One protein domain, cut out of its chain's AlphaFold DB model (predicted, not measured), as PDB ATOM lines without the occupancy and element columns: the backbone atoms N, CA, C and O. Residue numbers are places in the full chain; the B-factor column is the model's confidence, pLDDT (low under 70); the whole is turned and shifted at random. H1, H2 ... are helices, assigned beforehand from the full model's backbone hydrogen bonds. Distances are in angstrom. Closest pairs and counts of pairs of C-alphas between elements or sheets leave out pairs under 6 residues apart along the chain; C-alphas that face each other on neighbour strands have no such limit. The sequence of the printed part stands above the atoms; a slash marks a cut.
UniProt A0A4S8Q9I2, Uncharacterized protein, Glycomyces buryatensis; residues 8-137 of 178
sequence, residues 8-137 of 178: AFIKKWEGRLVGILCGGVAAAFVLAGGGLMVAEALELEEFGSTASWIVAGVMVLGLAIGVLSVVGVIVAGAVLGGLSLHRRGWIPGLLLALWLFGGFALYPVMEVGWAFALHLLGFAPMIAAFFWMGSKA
ATOM      1  N   ALA A   8     -28.767  22.408 -32.236       73.75
ATOM      2  CA  ALA A   8     -28.369  22.063 -33.599       73.75
ATOM      3  C   ALA A   8     -26.907  21.587 -33.681       73.75
ATOM      4  O   ALA A   8     -26.592  20.673 -34.442       73.75
ATOM      5  N   PHE A   9     -26.014  22.167 -32.871       72.56
ATOM      6  CA  PHE A   9     -24.615  21.745 -32.793       72.56
ATOM      7  C   PHE A   9     -24.496  20.351 -32.172       72.56
ATOM      8  O   PHE A   9     -23.785  19.508 -32.715       72.56
ATOM      9  N   ILE A  10     -25.236  20.090 -31.089       73.25
ATOM     10  CA  ILE A  10     -25.253  18.782 -30.418       73.25
ATOM     11  C   ILE A  10     -25.754  17.702 -31.381       73.25
ATOM     12  O   ILE A  10     -25.034  16.736 -31.617       73.25
ATOM     13  N   LYS A  11     -26.910  17.906 -32.030       73.88
ATOM     14  CA  LYS A  11     -27.456  16.950 -33.010       73.88
ATOM     15  C   LYS A  11     -26.510  16.684 -34.182       73.88
ATOM     16  O   LYS A  11     -26.380  15.548 -34.633       73.88
ATOM     17  N   LYS A  12     -25.828  17.719 -34.684       77.88
ATOM     18  CA  LYS A  12     -24.856  17.577 -35.778       77.88
ATOM     19  C   LYS A  12     -23.663  16.708 -35.372       77.88
ATOM     20  O   LYS A  12     -23.194  15.907 -36.179       77.88
ATOM     21  N   TRP A  13     -23.159  16.876 -34.152       78.44
ATOM     22  CA  TRP A  13     -22.045  16.074 -33.645       78.44
ATOM     23  C   TRP A  13     -22.464  14.667 -33.246       78.44
ATOM     24  O   TRP A  13     -21.731  13.734 -33.540       78.44
ATOM     25  N   GLU A  14     -23.651  14.500 -32.674       79.56
ATOM     26  CA  GLU A  14     -24.243  13.194 -32.391       79.56
ATOM     27  C   GLU A  14     -24.345  12.351 -33.666       79.56
ATOM     28  O   GLU A  14     -23.788  11.258 -33.721       79.56
ATOM     29  N   GLY A  15     -24.932  12.895 -34.739       76.56
ATOM     30  CA  GLY A  15     -25.026  12.189 -36.019       76.56
ATOM     31  C   GLY A  15     -23.659  11.826 -36.613       76.56
ATOM     32  O   GLY A  15     -23.483  10.735 -37.149       76.56
ATOM     33  N   ARG A  16     -22.658  12.705 -36.473       83.12
ATOM     34  CA  ARG A  16     -21.282  12.415 -36.909       83.12
ATOM     35  C   ARG A  16     -20.627  11.315 -36.078       83.12
ATOM     36  O   ARG A  16     -19.984  10.447 -36.653       83.12
ATOM     37  N   LEU A  17     -20.786  11.345 -34.757       80.25
ATOM     38  CA  LEU A  17     -20.224  10.344 -33.852       80.25
ATOM     39  C   LEU A  17     -20.854   8.971 -34.080       80.25
ATOM     40  O   LEU A  17     -20.130   7.987 -34.177       80.25
ATOM     41  N   VAL A  18     -22.176   8.915 -34.246       82.06
ATOM     42  CA  VAL A  18     -22.886   7.683 -34.609       82.06
ATOM     43  C   VAL A  18     -22.420   7.180 -35.975       82.06
ATOM     44  O   VAL A  18     -22.127   5.999 -36.117       82.06
ATOM     45  N   GLY A  19     -22.264   8.066 -36.963       83.25
ATOM     46  CA  GLY A  19     -21.732   7.699 -38.277       83.25
ATOM     47  C   GLY A  19     -20.312   7.125 -38.216       83.25
ATOM     48  O   GLY A  19     -20.040   6.109 -38.850       83.25
ATOM     49  N   ILE A  20     -19.421   7.727 -37.421       84.12
ATOM     50  CA  ILE A  20     -18.052   7.231 -37.204       84.12
ATOM     51  C   ILE A  20     -18.069   5.882 -36.478       84.12
ATOM     52  O   ILE A  20     -17.329   4.984 -36.869       84.12
ATOM     53  N   LEU A  21     -18.922   5.722 -35.461       83.62
ATOM     54  CA  LEU A  21     -19.070   4.471 -34.720       83.62
ATOM     55  C   LEU A  21     -19.549   3.347 -35.642       83.62
ATOM     56  O   LEU A  21     -18.884   2.325 -35.769       83.62
ATOM     57  N   CYS A  22     -20.680   3.547 -36.317       88.12
ATOM     58  CA  CYS A  22     -21.253   2.550 -37.213       88.12
ATOM     59  C   CYS A  22     -20.317   2.249 -38.388       88.12
ATOM     60  O   CYS A  22     -20.123   1.084 -38.718       88.12
ATOM     61  N   GLY A  23     -19.704   3.275 -38.987       87.19
ATOM     62  CA  GLY A  23     -18.761   3.112 -40.091       87.19
ATOM     63  C   GLY A  23     -17.492   2.366 -39.681       87.19
ATOM     64  O   GLY A  23     -17.063   1.462 -40.390       87.19
ATOM     65  N   GLY A  24     -16.919   2.695 -38.523       84.06
ATOM     66  CA  GLY A  24     -15.729   2.026 -38.004       84.06
ATOM     67  C   GLY A  24     -15.991   0.585 -37.573       84.06
ATOM     68  O   GLY A  24     -15.208  -0.299 -37.911       84.06
ATOM     69  N   VAL A  25     -17.123   0.317 -36.914       85.62
ATOM     70  CA  VAL A  25     -17.549  -1.049 -36.572       85.62
ATOM     71  C   VAL A  25     -17.811  -1.863 -37.840       85.62
ATOM     72  O   VAL A  25     -17.312  -2.978 -37.956       85.62
ATOM     73  N   ALA A  26     -18.521  -1.310 -38.827       88.00
ATOM     74  CA  ALA A  26     -18.755  -1.990 -40.099       88.00
ATOM     75  C   ALA A  26     -17.441  -2.295 -40.834       88.00
ATOM     76  O   ALA A  26     -17.238  -3.422 -41.278       88.00
ATOM     77  N   ALA A  27     -16.520  -1.330 -40.909       86.88
ATOM     78  CA  ALA A  27     -15.200  -1.535 -41.504       86.88
ATOM     79  C   ALA A  27     -14.404  -2.625 -40.771       86.88
ATOM     80  O   ALA A  27     -13.773  -3.458 -41.417       86.88
ATOM     81  N   ALA A  28     -14.476  -2.666 -39.438       86.50
ATOM     82  CA  ALA A  28     -13.843  -3.707 -38.638       86.50
ATOM     83  C   ALA A  28     -14.394  -5.096 -38.965       86.50
ATOM     84  O   ALA A  28     -13.615  -6.017 -39.193       86.50
ATOM     85  N   PHE A  29     -15.719  -5.242 -39.056       87.31
ATOM     86  CA  PHE A  29     -16.352  -6.505 -39.443       87.31
ATOM     87  C   PHE A  29     -15.984  -6.931 -40.863       87.31
ATOM     88  O   PHE A  29     -15.699  -8.102 -41.086       87.31
ATOM     89  N   VAL A  30     -15.946  -5.998 -41.815       90.06
ATOM     90  CA  VAL A  30     -15.565  -6.301 -43.201       90.06
ATOM     91  C   VAL A  30     -14.109  -6.753 -43.285       90.06
ATOM     92  O   VAL A  30     -13.821  -7.744 -43.946       90.06
ATOM     93  N   LEU A  31     -13.192  -6.071 -42.602       85.19
ATOM     94  CA  LEU A  31     -11.766  -6.396 -42.659       85.19
ATOM     95  C   LEU A  31     -11.420  -7.652 -41.851       85.19
ATOM     96  O   LEU A  31     -10.741  -8.536 -42.363       85.19
ATOM     97  N   ALA A  32     -11.909  -7.769 -40.615       81.69
ATOM     98  CA  ALA A  32     -11.630  -8.927 -39.769       81.69
ATOM     99  C   ALA A  32     -12.421 -10.167 -40.207       81.69
ATOM    100  O   ALA A  32     -11.849 -11.247 -40.319       81.69
ATOM    101  N   GLY A  33     -13.713 -10.014 -40.506       82.25
ATOM    102  CA  GLY A  33     -14.561 -11.104 -40.990       82.25
ATOM    103  C   GLY A  33     -14.230 -11.513 -42.425       82.25
ATOM    104  O   GLY A  33     -14.153 -12.701 -42.720       82.25
ATOM    105  N   GLY A  34     -13.958 -10.548 -43.308       84.44
ATOM    106  CA  GLY A  34     -13.480 -10.829 -44.662       84.44
ATOM    107  C   GLY A  34     -12.102 -11.488 -44.662       84.44
ATOM    108  O   GLY A  34     -11.888 -12.437 -45.408       84.44
ATOM    109  N   GLY A  35     -11.195 -11.055 -43.780       81.25
ATOM    110  CA  GLY A  35      -9.907 -11.715 -43.567       81.25
ATOM    111  C   GLY A  35     -10.063 -13.172 -43.126       81.25
ATOM    112  O   GLY A  35      -9.400 -14.038 -43.684       81.25
ATOM    113  N   LEU A  36     -10.993 -13.455 -42.209       82.88
ATOM    114  CA  LEU A  36     -11.304 -14.822 -41.778       82.88
ATOM    115  C   LEU A  36     -11.817 -15.688 -42.941       82.88
ATOM    116  O   LEU A  36     -11.311 -16.779 -43.168       82.88
ATOM    117  N   MET A  37     -12.768 -15.169 -43.723       85.00
ATOM    118  CA  MET A  37     -13.331 -15.867 -44.887       85.00
ATOM    119  C   MET A  37     -12.268 -16.159 -45.953       85.00
ATOM    120  O   MET A  37     -12.268 -17.224 -46.561       85.00
ATOM    121  N   VAL A  38     -11.345 -15.220 -46.178       83.88
ATOM    122  CA  VAL A  38     -10.214 -15.409 -47.097       83.88
ATOM    123  C   VAL A  38      -9.210 -16.420 -46.540       83.88
ATOM    124  O   VAL A  38      -8.667 -17.202 -47.314       83.88
ATOM    125  N   ALA A  39      -8.977 -16.440 -45.223       82.19
ATOM    126  CA  ALA A  39      -8.121 -17.437 -44.583       82.19
ATOM    127  C   ALA A  39      -8.678 -18.856 -44.750       82.19
ATOM    128  O   ALA A  39      -7.934 -19.756 -45.133       82.19
ATOM    129  N   GLU A  40      -9.983 -19.030 -44.512       82.69
ATOM    130  CA  GLU A  40     -10.686 -20.306 -44.683       82.69
ATOM    131  C   GLU A  40     -10.699 -20.749 -46.151       82.69
ATOM    132  O   GLU A  40     -10.373 -21.893 -46.449       82.69
ATOM    133  N   ALA A  41     -11.006 -19.842 -47.084       84.00
ATOM    134  CA  ALA A  41     -11.071 -20.163 -48.511       84.00
ATOM    135  C   ALA A  41      -9.715 -20.548 -49.128       84.00
ATOM    136  O   ALA A  41      -9.680 -21.198 -50.171       84.00
ATOM    137  N   LEU A  42      -8.610 -20.113 -48.521       82.75
ATOM    138  CA  LEU A  42      -7.251 -20.403 -48.976       82.75
ATOM    139  C   LEU A  42      -6.580 -21.536 -48.185       82.75
ATOM    140  O   LEU A  42      -5.396 -21.777 -48.414       82.75
ATOM    141  N   GLU A  43      -7.303 -22.192 -47.266       81.69
ATOM    142  CA  GLU A  43      -6.790 -23.267 -46.397       81.69
ATOM    143  C   GLU A  43      -5.435 -22.902 -45.761       81.69
ATOM    144  O   GLU A  43      -4.491 -23.693 -45.722       81.69
ATOM    145  N   LEU A  44      -5.308 -21.654 -45.290       71.94
ATOM    146  CA  LEU A  44      -4.068 -21.141 -44.702       71.94
ATOM    147  C   LEU A  44      -3.874 -21.712 -43.286       71.94
ATOM    148  O   LEU A  44      -4.049 -21.008 -42.295       71.94
ATOM    149  N   GLU A  45      -3.515 -22.992 -43.192       63.88
ATOM    150  CA  GLU A  45      -3.238 -23.681 -41.923       63.88
ATOM    151  C   GLU A  45      -1.826 -23.388 -41.384       63.88
ATOM    152  O   GLU A  45      -1.598 -23.422 -40.175       63.88
ATOM    153  N   GLU A  46      -0.872 -23.037 -42.255       57.91
ATOM    154  CA  GLU A  46       0.512 -22.763 -41.860       57.91
ATOM    155  C   GLU A  46       0.797 -21.260 -41.714       57.91
ATOM    156  O   GLU A  46       0.908 -20.505 -42.690       57.91
ATOM    157  N   PHE A  47       0.999 -20.831 -40.464       57.69
ATOM    158  CA  PHE A  47       1.636 -19.554 -40.141       57.69
ATOM    159  C   PHE A  47       3.092 -19.579 -40.623       57.69
ATOM    160  O   PHE A  47       4.003 -19.990 -39.908       57.69
ATOM    161  N   GLY A  48       3.314 -19.135 -41.858       59.75
ATOM    162  CA  GLY A  48       4.642 -19.147 -42.475       59.75
ATOM    163  C   GLY A  48       4.690 -18.574 -43.889       59.75
ATOM    164  O   GLY A  48       5.731 -18.069 -44.307       59.75
ATOM    165  N   SER A  49       3.565 -18.572 -44.611       74.94
ATOM    166  CA  SER A  49       3.487 -17.977 -45.948       74.94
ATOM    167  C   SER A  49       3.316 -16.452 -45.899       74.94
ATOM    168  O   SER A  49       2.740 -15.882 -44.971       74.94
ATOM    169  N   THR A  50       3.776 -15.743 -46.932       77.38
ATOM    170  CA  THR A  50       3.529 -14.293 -47.061       77.38
ATOM    171  C   THR A  50       2.027 -13.975 -47.070       77.38
ATOM    172  O   THR A  50       1.613 -12.948 -46.538       77.38
ATOM    173  N   ALA A  51       1.202 -14.879 -47.606       74.62
ATOM    174  CA  ALA A  51      -0.251 -14.739 -47.637       74.62
ATOM    175  C   ALA A  51      -0.879 -14.791 -46.233       74.62
ATOM    176  O   ALA A  51      -1.702 -13.935 -45.914       74.62
ATOM    177  N   SER A  52      -0.445 -15.711 -45.360       78.56
ATOM    178  CA  SER A  52      -0.963 -15.799 -43.984       78.56
ATOM    179  C   SER A  52      -0.646 -14.541 -43.169       78.56
ATOM    180  O   SER A  52      -1.493 -14.063 -42.417       78.56
ATOM    181  N   TRP A  53       0.536 -13.945 -43.361       81.25
ATOM    182  CA  TRP A  53       0.910 -12.685 -42.706       81.25
ATOM    183  C   TRP A  53       0.079 -11.492 -43.179       81.25
ATOM    184  O   TRP A  53      -0.299 -10.648 -42.365       81.25
ATOM    185  N   ILE A  54      -0.234 -11.423 -44.474       82.88
ATOM    186  CA  ILE A  54      -1.089 -10.365 -45.024       82.88
ATOM    187  C   ILE A  54      -2.503 -10.484 -44.452       82.88
ATOM    188  O   ILE A  54      -3.050  -9.490 -43.979       82.88
ATOM    189  N   VAL A  55      -3.079 -11.688 -44.438       84.00
ATOM    190  CA  VAL A  55      -4.434 -11.917 -43.918       84.00
ATOM    191  C   VAL A  55      -4.508 -11.617 -42.419       84.00
ATOM    192  O   VAL A  55      -5.380 -10.859 -41.994       84.00
ATOM    193  N   ALA A  56      -3.544 -12.096 -41.628       82.56
ATOM    194  CA  ALA A  56      -3.448 -11.762 -40.208       82.56
ATOM    195  C   ALA A  56      -3.303 -10.245 -39.984       82.56
ATOM    196  O   ALA A  56      -3.974  -9.675 -39.123       82.56
ATOM    197  N   GLY A  57      -2.486  -9.566 -40.796       82.88
ATOM    198  CA  GLY A  57      -2.328  -8.112 -40.755       82.88
ATOM    199  C   GLY A  57      -3.630  -7.360 -41.044       82.88
ATOM    200  O   GLY A  57      -3.964  -6.419 -40.326       82.88
ATOM    201  N   VAL A  58      -4.402  -7.800 -42.041       84.19
ATOM    202  CA  VAL A  58      -5.718  -7.228 -42.375       84.19
ATOM    203  C   VAL A  58      -6.718  -7.434 -41.236       84.19
ATOM    204  O   VAL A  58      -7.460  -6.508 -40.902       84.19
ATOM    205  N   MET A  59      -6.706  -8.599 -40.586       81.06
ATOM    206  CA  MET A  59      -7.574  -8.871 -39.438       81.06
ATOM    207  C   MET A  59      -7.231  -7.996 -38.227       81.06
ATOM    208  O   MET A  59      -8.127  -7.399 -37.627       81.06
ATOM    209  N   VAL A  60      -5.941  -7.865 -37.897       82.25
ATOM    210  CA  VAL A  60      -5.464  -6.984 -36.817       82.25
ATOM    211  C   VAL A  60      -5.806  -5.527 -37.119       82.25
ATOM    212  O   VAL A  60      -6.283  -4.814 -36.236       82.25
ATOM    213  N   LEU A  61      -5.626  -5.088 -38.366       79.44
ATOM    214  CA  LEU A  61      -5.990  -3.741 -38.796       79.44
ATOM    215  C   LEU A  61      -7.500  -3.498 -38.667       79.44
ATOM    216  O   LEU A  61      -7.908  -2.453 -38.164       79.44
ATOM    217  N   GLY A  62      -8.328  -4.468 -39.066       77.81
ATOM    218  CA  GLY A  62      -9.779  -4.417 -38.900       77.81
ATOM    219  C   GLY A  62     -10.186  -4.246 -37.437       77.81
ATOM    220  O   GLY A  62     -10.934  -3.327 -37.103       77.81
ATOM    221  N   LEU A  63      -9.627  -5.068 -36.545       78.06
ATOM    222  CA  LEU A  63      -9.825  -4.948 -35.099       78.06
ATOM    223  C   LEU A  63      -9.383  -3.580 -34.564       78.06
ATOM    224  O   LEU A  63     -10.131  -2.947 -33.819       78.06
ATOM    225  N   ALA A  64      -8.209  -3.097 -34.972       77.25
ATOM    226  CA  ALA A  64      -7.688  -1.801 -34.550       77.25
ATOM    227  C   ALA A  64      -8.611  -0.645 -34.966       77.25
ATOM    228  O   ALA A  64      -8.897   0.229 -34.148       77.25
ATOM    229  N   ILE A  65      -9.135  -0.662 -36.196       81.12
ATOM    230  CA  ILE A  65     -10.107   0.332 -36.682       81.12
ATOM    231  C   ILE A  65     -11.390   0.287 -35.845       81.12
ATOM    232  O   ILE A  65     -11.896   1.335 -35.436       81.12
ATOM    233  N   GLY A  66     -11.889  -0.914 -35.537       75.75
ATOM    234  CA  GLY A  66     -13.067  -1.103 -34.693       75.75
ATOM    235  C   GLY A  66     -12.875  -0.504 -33.303       75.75
ATOM    236  O   GLY A  66     -13.653   0.357 -32.886       75.75
ATOM    237  N   VAL A  67     -11.795  -0.879 -32.617       77.75
ATOM    238  CA  VAL A  67     -11.453  -0.349 -31.288       77.75
ATOM    239  C   VAL A  67     -11.288   1.170 -31.330       77.75
ATOM    240  O   VAL A  67     -11.866   1.869 -30.498       77.75
ATOM    241  N   LEU A  68     -10.566   1.702 -32.320       79.06
ATOM    242  CA  LEU A  68     -10.328   3.138 -32.455       79.06
ATOM    243  C   LEU A  68     -11.625   3.916 -32.699       79.06
ATOM    244  O   LEU A  68     -11.778   5.019 -32.180       79.06
ATOM    245  N   SER A  69     -12.575   3.349 -33.444       78.38
ATOM    246  CA  SER A  69     -13.872   3.986 -33.684       78.38
ATOM    247  C   SER A  69     -14.709   4.097 -32.408       78.38
ATOM    248  O   SER A  69     -15.254   5.163 -32.122       78.38
ATOM    249  N   VAL A  70     -14.736   3.043 -31.588       76.81
ATOM    250  CA  VAL A  70     -15.449   3.026 -30.303       76.81
ATOM    251  C   VAL A  70     -14.779   3.976 -29.311       76.81
ATOM    252  O   VAL A  70     -15.425   4.877 -28.773       76.81
ATOM    253  N   VAL A  71     -13.468   3.824 -29.109       78.88
ATOM    254  CA  VAL A  71     -12.673   4.658 -28.196       78.88
ATOM    255  C   VAL A  71     -12.727   6.124 -28.616       78.88
ATOM    256  O   VAL A  71     -12.976   6.995 -27.785       78.88
ATOM    257  N   GLY A  72     -12.552   6.407 -29.905       75.69
ATOM    258  CA  GLY A  72     -12.582   7.757 -30.455       75.69
ATOM    259  C   GLY A  72     -13.923   8.446 -30.224       75.69
ATOM    260  O   GLY A  72     -13.947   9.608 -29.820       75.69
ATOM    261  N   VAL A  73     -15.037   7.731 -30.400       79.25
ATOM    262  CA  VAL A  73     -16.380   8.274 -30.154       79.25
ATOM    263  C   VAL A  73     -16.621   8.531 -28.669       79.25
ATOM    264  O   VAL A  73     -17.150   9.587 -28.320       79.25
ATOM    265  N   ILE A  74     -16.178   7.632 -27.788       77.31
ATOM    266  CA  ILE A  74     -16.273   7.813 -26.332       77.31
ATOM    267  C   ILE A  74     -15.464   9.037 -25.887       77.31
ATOM    268  O   ILE A  74     -15.980   9.895 -25.171       77.31
ATOM    269  N   VAL A  75     -14.216   9.158 -26.342       77.62
ATOM    270  CA  VAL A  75     -13.338  10.289 -26.017       77.62
ATOM    271  C   VAL A  75     -13.911  11.592 -26.562       77.62
ATOM    272  O   VAL A  75     -13.988  12.582 -25.834       77.62
ATOM    273  N   ALA A  76     -14.356  11.608 -27.817       75.06
ATOM    274  CA  ALA A  76     -14.954  12.791 -28.422       75.06
ATOM    275  C   ALA A  76     -16.243  13.201 -27.698       75.06
ATOM    276  O   ALA A  76     -16.430  14.383 -27.412       75.06
ATOM    277  N   GLY A  77     -17.092  12.239 -27.326       74.50
ATOM    278  CA  GLY A  77     -18.274  12.469 -26.500       74.50
ATOM    279  C   GLY A  77     -17.921  13.047 -25.129       74.50
ATOM    280  O   GLY A  77     -18.531  14.025 -24.700       74.50
ATOM    281  N   ALA A  78     -16.884  12.520 -24.474       73.25
ATOM    282  CA  ALA A  78     -16.405  13.016 -23.186       73.25
ATOM    283  C   ALA A  78     -15.838  14.443 -23.277       73.25
ATOM    284  O   ALA A  78     -16.138  15.286 -22.431       73.25
ATOM    285  N   VAL A  79     -15.063  14.748 -24.322       76.25
ATOM    286  CA  VAL A  79     -14.498  16.084 -24.567       76.25
ATOM    287  C   VAL A  79     -15.595  17.092 -24.901       76.25
ATOM    288  O   VAL A  79     -15.615  18.178 -24.321       76.25
ATOM    289  N   LEU A  80     -16.528  16.748 -25.793       74.25
ATOM    290  CA  LEU A  80     -17.650  17.616 -26.163       74.25
ATOM    291  C   LEU A  80     -18.591  17.845 -24.974       74.25
ATOM    292  O   LEU A  80     -18.967  18.987 -24.699       74.25
ATOM    293  N   GLY A  81     -18.903  16.785 -24.224       70.19
ATOM    294  CA  GLY A  81     -19.679  16.848 -22.991       70.19
ATOM    295  C   GLY A  81     -19.013  17.754 -21.958       70.19
ATOM    296  O   GLY A  81     -19.631  18.695 -21.468       70.19
ATOM    297  N   GLY A  82     -17.722  17.569 -21.696       68.44
ATOM    298  CA  GLY A  82     -16.987  18.407 -20.756       68.44
ATOM    299  C   GLY A  82     -16.854  19.869 -21.205       68.44
ATOM    300  O   GLY A  82     -17.064  20.782 -20.404       68.44
ATOM    301  N   LEU A  83     -16.572  20.127 -22.486       70.94
ATOM    302  CA  LEU A  83     -16.514  21.484 -23.047       70.94
ATOM    303  C   LEU A  83     -17.851  22.224 -22.957       70.94
ATOM    304  O   LEU A  83     -17.858  23.454 -22.872       70.94
ATOM    305  N   SER A  84     -18.971  21.495 -22.985       68.12
ATOM    306  CA  SER A  84     -20.303  22.081 -22.822       68.12
ATOM    307  C   SER A  84     -20.542  22.623 -21.409       68.12
ATOM    308  O   SER A  84     -21.301  23.576 -21.242       68.12
ATOM    309  N   LEU A  85     -19.838  22.069 -20.414       67.19
ATOM    310  CA  LEU A  85     -19.973  22.400 -18.997       67.19
ATOM    311  C   LEU A  85     -18.937  23.421 -18.525       67.19
ATOM    312  O   LEU A  85     -19.245  24.298 -17.721       67.19
ATOM    313  N   HIS A  86     -17.697  23.317 -19.008       68.81
ATOM    314  CA  HIS A  86     -16.603  24.171 -18.562       68.81
ATOM    315  C   HIS A  86     -15.531  24.343 -19.646       68.81
ATOM    316  O   HIS A  86     -15.218  23.413 -20.386       68.81
ATOM    317  N   ARG A  87     -14.862  25.507 -19.697       72.00
ATOM    318  CA  ARG A  87     -13.771  25.783 -20.665       72.00
ATOM    319  C   ARG A  87     -12.604  24.787 -20.559       72.00
ATOM    320  O   ARG A  87     -11.875  24.588 -21.522       72.00
ATOM    321  N   ARG A  88     -12.443  24.160 -19.388       74.62
ATOM    322  CA  ARG A  88     -11.446  23.111 -19.097       74.62
ATOM    323  C   ARG A  88     -12.036  21.697 -19.006       74.62
ATOM    324  O   ARG A  88     -11.333  20.780 -18.608       74.62
ATOM    325  N   GLY A  89     -13.307  21.495 -19.351       65.94
ATOM    326  CA  GLY A  89     -13.941  20.176 -19.257       65.94
ATOM    327  C   GLY A  89     -13.433  19.163 -20.290       65.94
ATOM    328  O   GLY A  89     -13.757  17.990 -20.196       65.94
ATOM    329  N   TRP A  90     -12.580  19.574 -21.229       74.25
ATOM    330  CA  TRP A  90     -11.851  18.648 -22.097       74.25
ATOM    331  C   TRP A  90     -10.816  17.797 -21.340       74.25
ATOM    332  O   TRP A  90     -10.494  16.708 -21.800       74.25
ATOM    333  N   ILE A  91     -10.321  18.256 -20.179       77.62
ATOM    334  CA  ILE A  91      -9.292  17.566 -19.381       77.62
ATOM    335  C   ILE A  91      -9.686  16.121 -19.022       77.62
ATOM    336  O   ILE A  91      -8.898  15.228 -19.320       77.62
ATOM    337  N   PRO A  92     -10.868  15.833 -18.436       72.38
ATOM    338  CA  PRO A  92     -11.274  14.454 -18.154       72.38
ATOM    339  C   PRO A  92     -11.401  13.597 -19.419       72.38
ATOM    340  O   PRO A  92     -11.010  12.436 -19.394       72.38
ATOM    341  N   GLY A  93     -11.873  14.160 -20.537       71.31
ATOM    342  CA  GLY A  93     -11.903  13.446 -21.819       71.31
ATOM    343  C   GLY A  93     -10.500  13.125 -22.347       71.31
ATOM    344  O   GLY A  93     -10.271  12.044 -22.877       71.31
ATOM    345  N   LEU A  94      -9.539  14.029 -22.143       77.62
ATOM    346  CA  LEU A  94      -8.148  13.824 -22.535       77.62
ATOM    347  C   LEU A  94      -7.434  12.813 -21.627       77.62
ATOM    348  O   LEU A  94      -6.670  11.996 -22.124       77.62
ATOM    349  N   LEU A  95      -7.724  12.820 -20.323       78.38
ATOM    350  CA  LEU A  95      -7.254  11.799 -19.381       78.38
ATOM    351  C   LEU A  95      -7.817  10.417 -19.723       78.38
ATOM    352  O   LEU A  95      -7.072   9.440 -19.702       78.38
ATOM    353  N   LEU A  96      -9.098  10.346 -20.098       75.38
ATOM    354  CA  LEU A  96      -9.737   9.118 -20.566       75.38
ATOM    355  C   LEU A  96      -9.067   8.594 -21.841       75.38
ATOM    356  O   LEU A  96      -8.788   7.403 -21.945       75.38
ATOM    357  N   ALA A  97      -8.758   9.487 -22.786       74.94
ATOM    358  CA  ALA A  97      -8.014   9.136 -23.990       74.94
ATOM    359  C   ALA A  97      -6.628   8.589 -23.639       74.94
ATOM    360  O   ALA A  97      -6.263   7.511 -24.094       74.94
ATOM    361  N   LEU A  98      -5.877   9.303 -22.796       80.19
ATOM    362  CA  LEU A  98      -4.533   8.901 -22.387       80.19
ATOM    363  C   LEU A  98      -4.533   7.527 -21.710       80.19
ATOM    364  O   LEU A  98      -3.638   6.726 -21.950       80.19
ATOM    365  N   TRP A  99      -5.544   7.251 -20.888       76.25
ATOM    366  CA  TRP A  99      -5.698   5.969 -20.215       76.25
ATOM    367  C   TRP A  99      -6.044   4.846 -21.199       76.25
ATOM    368  O   TRP A  99      -5.398   3.806 -21.160       76.25
ATOM    369  N   LEU A 100      -6.978   5.076 -22.132       72.56
ATOM    370  CA  LEU A 100      -7.372   4.084 -23.143       72.56
ATOM    371  C   LEU A 100      -6.221   3.769 -24.110       72.56
ATOM    372  O   LEU A 100      -5.936   2.602 -24.381       72.56
ATOM    373  N   PHE A 101      -5.517   4.797 -24.590       71.88
ATOM    374  CA  PHE A 101      -4.349   4.628 -25.456       71.88
ATOM    375  C   PHE A 101      -3.145   4.057 -24.703       71.88
ATOM    376  O   PHE A 101      -2.424   3.228 -25.252       71.88
ATOM    377  N   GLY A 102      -2.949   4.445 -23.440       71.12
ATOM    378  CA  GLY A 102      -1.914   3.887 -22.573       71.12
ATOM    379  C   GLY A 102      -2.132   2.399 -22.304       71.12
ATOM    380  O   GLY A 102      -1.186   1.625 -22.394       71.12
ATOM    381  N   GLY A 103      -3.378   1.985 -22.065       67.25
ATOM    382  CA  GLY A 103      -3.757   0.579 -21.932       67.25
ATOM    383  C   GLY A 103      -3.465  -0.235 -23.183       67.25
ATOM    384  O   GLY A 103      -2.889  -1.312 -23.089       67.25
ATOM    385  N   PHE A 104      -3.792   0.303 -24.360       65.06
ATOM    386  CA  PHE A 104      -3.545  -0.369 -25.638       65.06
ATOM    387  C   PHE A 104      -2.048  -0.476 -25.973       65.06
ATOM    388  O   PHE A 104      -1.591  -1.516 -26.433       65.06
ATOM    389  N   ALA A 105      -1.267   0.574 -25.697       63.91
ATOM    390  CA  ALA A 105       0.180   0.582 -25.917       63.91
ATOM    391  C   ALA A 105       0.937  -0.334 -24.943       63.91
ATOM    392  O   ALA A 105       1.959  -0.914 -25.305       63.91
ATOM    393  N   LEU A 106       0.438  -0.468 -23.712       63.66
ATOM    394  CA  LEU A 106       1.027  -1.327 -22.687       63.66
ATOM    395  C   LEU A 106       0.494  -2.761 -22.735       63.66
ATOM    396  O   LEU A 106       1.116  -3.632 -22.141       63.66
ATOM    397  N   TYR A 107      -0.596  -3.035 -23.456       62.44
ATOM    398  CA  TYR A 107      -1.173  -4.373 -23.617       62.44
ATOM    399  C   TYR A 107      -0.161  -5.468 -24.018       62.44
ATOM    400  O   TYR A 107      -0.176  -6.514 -23.377       62.44
ATOM    401  N   PRO A 108       0.760  -5.267 -24.987       60.00
ATOM    402  CA  PRO A 108       1.762  -6.287 -25.320       60.00
ATOM    403  C   PRO A 108       2.851  -6.473 -24.248       60.00
ATOM    404  O   PRO A 108       3.590  -7.449 -24.302       60.00
ATOM    405  N   VAL A 109       2.973  -5.541 -23.297       59.03
ATOM    406  CA  VAL A 109       3.967  -5.564 -22.206       59.03
ATOM    407  C   VAL A 109       3.345  -6.051 -20.894       59.03
ATOM    408  O   VAL A 109       4.024  -6.636 -20.054       59.03
ATOM    409  N   MET A 110       2.046  -5.822 -20.704       58.81
ATOM    410  CA  MET A 110       1.284  -6.348 -19.583       58.81
ATOM    411  C   MET A 110       0.923  -7.797 -19.887       58.81
ATOM    412  O   MET A 110      -0.115  -8.070 -20.487       58.81
ATOM    413  N   GLU A 111       1.782  -8.729 -19.470       56.88
ATOM    414  CA  GLU A 111       1.432 -10.150 -19.448       56.88
ATOM    415  C   GLU A 111       0.022 -10.325 -18.865       56.88
ATOM    416  O   GLU A 111      -0.322  -9.733 -17.835       56.88
ATOM    417  N   VAL A 112      -0.815 -11.082 -19.579       59.28
ATOM    418  CA  VAL A 112      -2.247 -11.255 -19.314       59.28
ATOM    419  C   VAL A 112      -2.450 -11.698 -17.859       59.28
ATOM    420  O   VAL A 112      -2.252 -12.857 -17.510       59.28
ATOM    421  N   GLY A 113      -2.805 -10.755 -16.982       62.34
ATOM    422  CA  GLY A 113      -2.803 -10.969 -15.536       62.34
ATOM    423  C   GLY A 113      -3.346  -9.785 -14.732       62.34
ATOM    424  O   GLY A 113      -4.029  -8.896 -15.242       62.34
ATOM    425  N   TRP A 114      -3.026  -9.766 -13.440       61.19
ATOM    426  CA  TRP A 114      -3.468  -8.782 -12.440       61.19
ATOM    427  C   TRP A 114      -3.151  -7.325 -12.819       61.19
ATOM    428  O   TRP A 114      -3.904  -6.434 -12.437       61.19
ATOM    429  N   ALA A 115      -2.120  -7.071 -13.630       61.75
ATOM    430  CA  ALA A 115      -1.810  -5.741 -14.160       61.75
ATOM    431  C   ALA A 115      -2.903  -5.197 -15.102       61.75
ATOM    432  O   ALA A 115      -3.272  -4.028 -14.999       61.75
ATOM    433  N   PHE A 116      -3.495  -6.046 -15.950       65.06
ATOM    434  CA  PHE A 116      -4.631  -5.669 -16.797       65.06
ATOM    435  C   PHE A 116      -5.897  -5.434 -15.961       65.06
ATOM    436  O   PHE A 116      -6.629  -4.471 -16.189       65.06
ATOM    437  N   ALA A 117      -6.121  -6.258 -14.932       62.03
ATOM    438  CA  ALA A 117      -7.221  -6.062 -13.989       62.03
ATOM    439  C   ALA A 117      -7.074  -4.752 -13.191       62.03
ATOM    440  O   ALA A 117      -8.053  -4.030 -13.022       62.03
ATOM    441  N   LEU A 118      -5.858  -4.411 -12.750       67.00
ATOM    442  CA  LEU A 118      -5.537  -3.144 -12.082       67.00
ATOM    443  C   LEU A 118      -5.658  -1.950 -13.025       67.00
ATOM    444  O   LEU A 118      -6.149  -0.902 -12.607       67.00
ATOM    445  N   HIS A 119      -5.259  -2.119 -14.292       68.69
ATOM    446  CA  HIS A 119      -5.497  -1.127 -15.325       68.69
ATOM    447  C   HIS A 119      -6.996  -0.857 -15.398       68.69
ATOM    448  O   HIS A 119      -7.376   0.246 -15.033       68.69
ATOM    449  N   LEU A 120      -7.834  -1.866 -15.680       68.56
ATOM    450  CA  LEU A 120      -9.302  -1.764 -15.713       68.56
ATOM    451  C   LEU A 120      -9.915  -1.187 -14.424       68.56
ATOM    452  O   LEU A 120     -10.852  -0.396 -14.497       68.56
ATOM    453  N   LEU A 121      -9.383  -1.514 -13.244       66.25
ATOM    454  CA  LEU A 121      -9.822  -0.943 -11.963       66.25
ATOM    455  C   LEU A 121      -9.594   0.574 -11.894       66.25
ATOM    456  O   LEU A 121     -10.416   1.293 -11.326       66.25
ATOM    457  N   GLY A 122      -8.538   1.076 -12.537       65.06
ATOM    458  CA  GLY A 122      -8.281   2.505 -12.728       65.06
ATOM    459  C   GLY A 122      -9.306   3.221 -13.621       65.06
ATOM    460  O   GLY A 122      -9.382   4.449 -13.589       65.06
ATOM    461  N   PHE A 123     -10.146   2.486 -14.358       68.56
ATOM    462  CA  PHE A 123     -11.237   3.046 -15.162       68.56
ATOM    463  C   PHE A 123     -12.400   3.539 -14.300       68.56
ATOM    464  O   PHE A 123     -12.994   4.583 -14.572       68.56
ATOM    465  N   ALA A 124     -12.714   2.799 -13.233       67.56
ATOM    466  CA  ALA A 124     -13.823   3.096 -12.335       67.56
ATOM    467  C   ALA A 124     -13.758   4.515 -11.733       67.56
ATOM    468  O   ALA A 124     -14.764   5.226 -11.821       67.56
ATOM    469  N   PRO A 125     -12.619   5.001 -11.191       67.88
ATOM    470  CA  PRO A 125     -12.527   6.374 -10.703       67.88
ATOM    471  C   PRO A 125     -12.605   7.419 -11.825       67.88
ATOM    472  O   PRO A 125     -13.095   8.516 -11.571       67.88
ATOM    473  N   MET A 126     -12.199   7.108 -13.064       67.38
ATOM    474  CA  MET A 126     -12.369   8.027 -14.201       67.38
ATOM    475  C   MET A 126     -13.832   8.163 -14.618       67.38
ATOM    476  O   MET A 126     -14.310   9.283 -14.800       67.38
ATOM    477  N   ILE A 127     -14.563   7.047 -14.709       66.88
ATOM    478  CA  ILE A 127     -16.013   7.063 -14.926       66.88
ATOM    479  C   ILE A 127     -16.688   7.829 -13.788       66.88
ATOM    480  O   ILE A 127     -17.478   8.737 -14.039       66.88
ATOM    481  N   ALA A 128     -16.344   7.520 -12.536       68.19
ATOM    482  CA  ALA A 128     -16.908   8.192 -11.374       68.19
ATOM    483  C   ALA A 128     -16.628   9.702 -11.398       68.19
ATOM    484  O   ALA A 128     -17.539  10.483 -11.150       68.19
ATOM    485  N   ALA A 129     -15.417  10.132 -11.764       66.06
ATOM    486  CA  ALA A 129     -15.078  11.545 -11.923       66.06
ATOM    487  C   ALA A 129     -15.878  12.210 -13.054       66.06
ATOM    488  O   ALA A 129     -16.323  13.350 -12.904       66.06
ATOM    489  N   PHE A 130     -16.112  11.499 -14.160       64.75
ATOM    490  CA  PHE A 130     -16.924  11.982 -15.275       64.75
ATOM    491  C   PHE A 130     -18.396  12.158 -14.873       64.75
ATOM    492  O   PHE A 130     -18.962  13.236 -15.062       64.75
ATOM    493  N   PHE A 131     -19.002  11.154 -14.233       65.50
ATOM    494  CA  PHE A 131     -20.365  11.243 -13.694       65.50
ATOM    495  C   PHE A 131     -20.473  12.255 -12.551       65.50
ATOM    496  O   PHE A 131     -21.483  12.944 -12.428       65.50
ATOM    497  N   TRP A 132     -19.436  12.414 -11.731       67.19
ATOM    498  CA  TRP A 132     -19.402  13.424 -10.681       67.19
ATOM    499  C   TRP A 132     -19.372  14.841 -11.264       67.19
ATOM    500  O   TRP A 132     -20.170  15.681 -10.855       67.19
ATOM    501  N   MET A 133     -18.556  15.103 -12.291       61.00
ATOM    502  CA  MET A 133     -18.614  16.374 -13.025       61.00
ATOM    503  C   MET A 133     -19.964  16.571 -13.725       61.00
ATOM    504  O   MET A 133     -20.506  17.674 -13.686       61.00
ATOM    505  N   GLY A 134     -20.538  15.509 -14.297       58.84
ATOM    506  CA  GLY A 134     -21.868  15.526 -14.908       58.84
ATOM    507  C   GLY A 134     -23.003  15.798 -13.913       58.84
ATOM    508  O   GLY A 134     -23.927  16.530 -14.233       58.84
ATOM    509  N   SER A 135     -22.920  15.283 -12.684       61.22
ATOM    510  CA  SER A 135     -23.912  15.536 -11.622       61.22
ATOM    511  C   SER A 135     -23.783  16.928 -10.999       61.22
ATOM    512  O   SER A 135     -24.770  17.500 -10.538       61.22
ATOM    513  N   LYS A 136     -22.574  17.504 -10.988       61.31
ATOM    514  CA  LYS A 136     -22.340  18.900 -10.583       61.31
ATOM    515  C   LYS A 136     -22.730  19.889 -11.670       61.31
ATOM    516  O   LYS A 136     -23.050  21.042 -11.365       61.31
ATOM    517  N   ALA A 137     -22.730  19.454 -12.922       52.97
ATOM    518  CA  ALA A 137     -23.331  20.216 -13.984       52.97
ATOM    519  C   ALA A 137     -24.839  20.288 -13.765       52.97
ATOM    520  O   ALA A 137     -25.560  19.303 -13.881       52.97
TER     521      ALA A 137
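This is residues 8 to 137 of the 178 residues of an uncharacterized protein of Glycomyces buryatensis (UniProt A0A4S8Q9I2). A flat zigzag of helices: two long helices, H1 and H2, lie side by side as a hairpin, and the shorter H3 folds back along the last part of H2. H4 and H5 follow one after the other in nearly one line and run back along H3, the chain turning at the links from H1 to H2, from H2 to H3 and from H3 to H4. The printed part has 130 residues with five named helices, H1 to H5 in order, and no named strand; the class is all helix. It is loose, with a radius of gyration of the C-alphas of 18.6 A, and spans 57 by 40 by 16 A.

Find C-alpha 8 at (-28.369, 22.063, -33.599); from there H1, residues 8 to 41, runs 48.0 A. Go on to H2, residues 50 to 85, 51.8 A long, which begins at C-alpha 50 at (3.529, -14.293, -47.061). H3 is residues 90 to 106, 23.8 A; H4 is residues 114 to 121; H5, residues 123 to 136, ends at C-alpha 136 at (-22.340, 18.900, -10.583).

Look at Ala 32 and Met 59, the closest C-alphas of the hairpin H1 and H2, 4.1 A apart; the two touch at a shallow tilt of 15 degrees, opposite ways. H2, with residues 71 to 83 alone, touches H3 in a second hairpin, at 20 degrees, closest at the C-alphas of Val 79 and Trp 90, 4.4 A. H3 and H5 touch at the C-alphas of Pro 92 and Phe 130, their closest, 6.8 A, through residues 92 to 96 and 126 to 130 alone. H3 and H4 are close but not clearly touching: the C-alphas of Gly 103 and His 119 are closest, 7.0 A. H1 is apart from H3, H4 and H5. Every O i to N i+4 pair is within hydrogen-bond range in H1, H3, H4 and H5, and 31 of 32 in H2.

The C-alphas of Glu 43 and Lys 136 are farthest apart, 57.5 A. The printed part has no cut and no long link. Its mean pLDDT is 74.0; look for values under 70 at residues 45 to 48, 82, 84 to 86, 89 and 103 to 137.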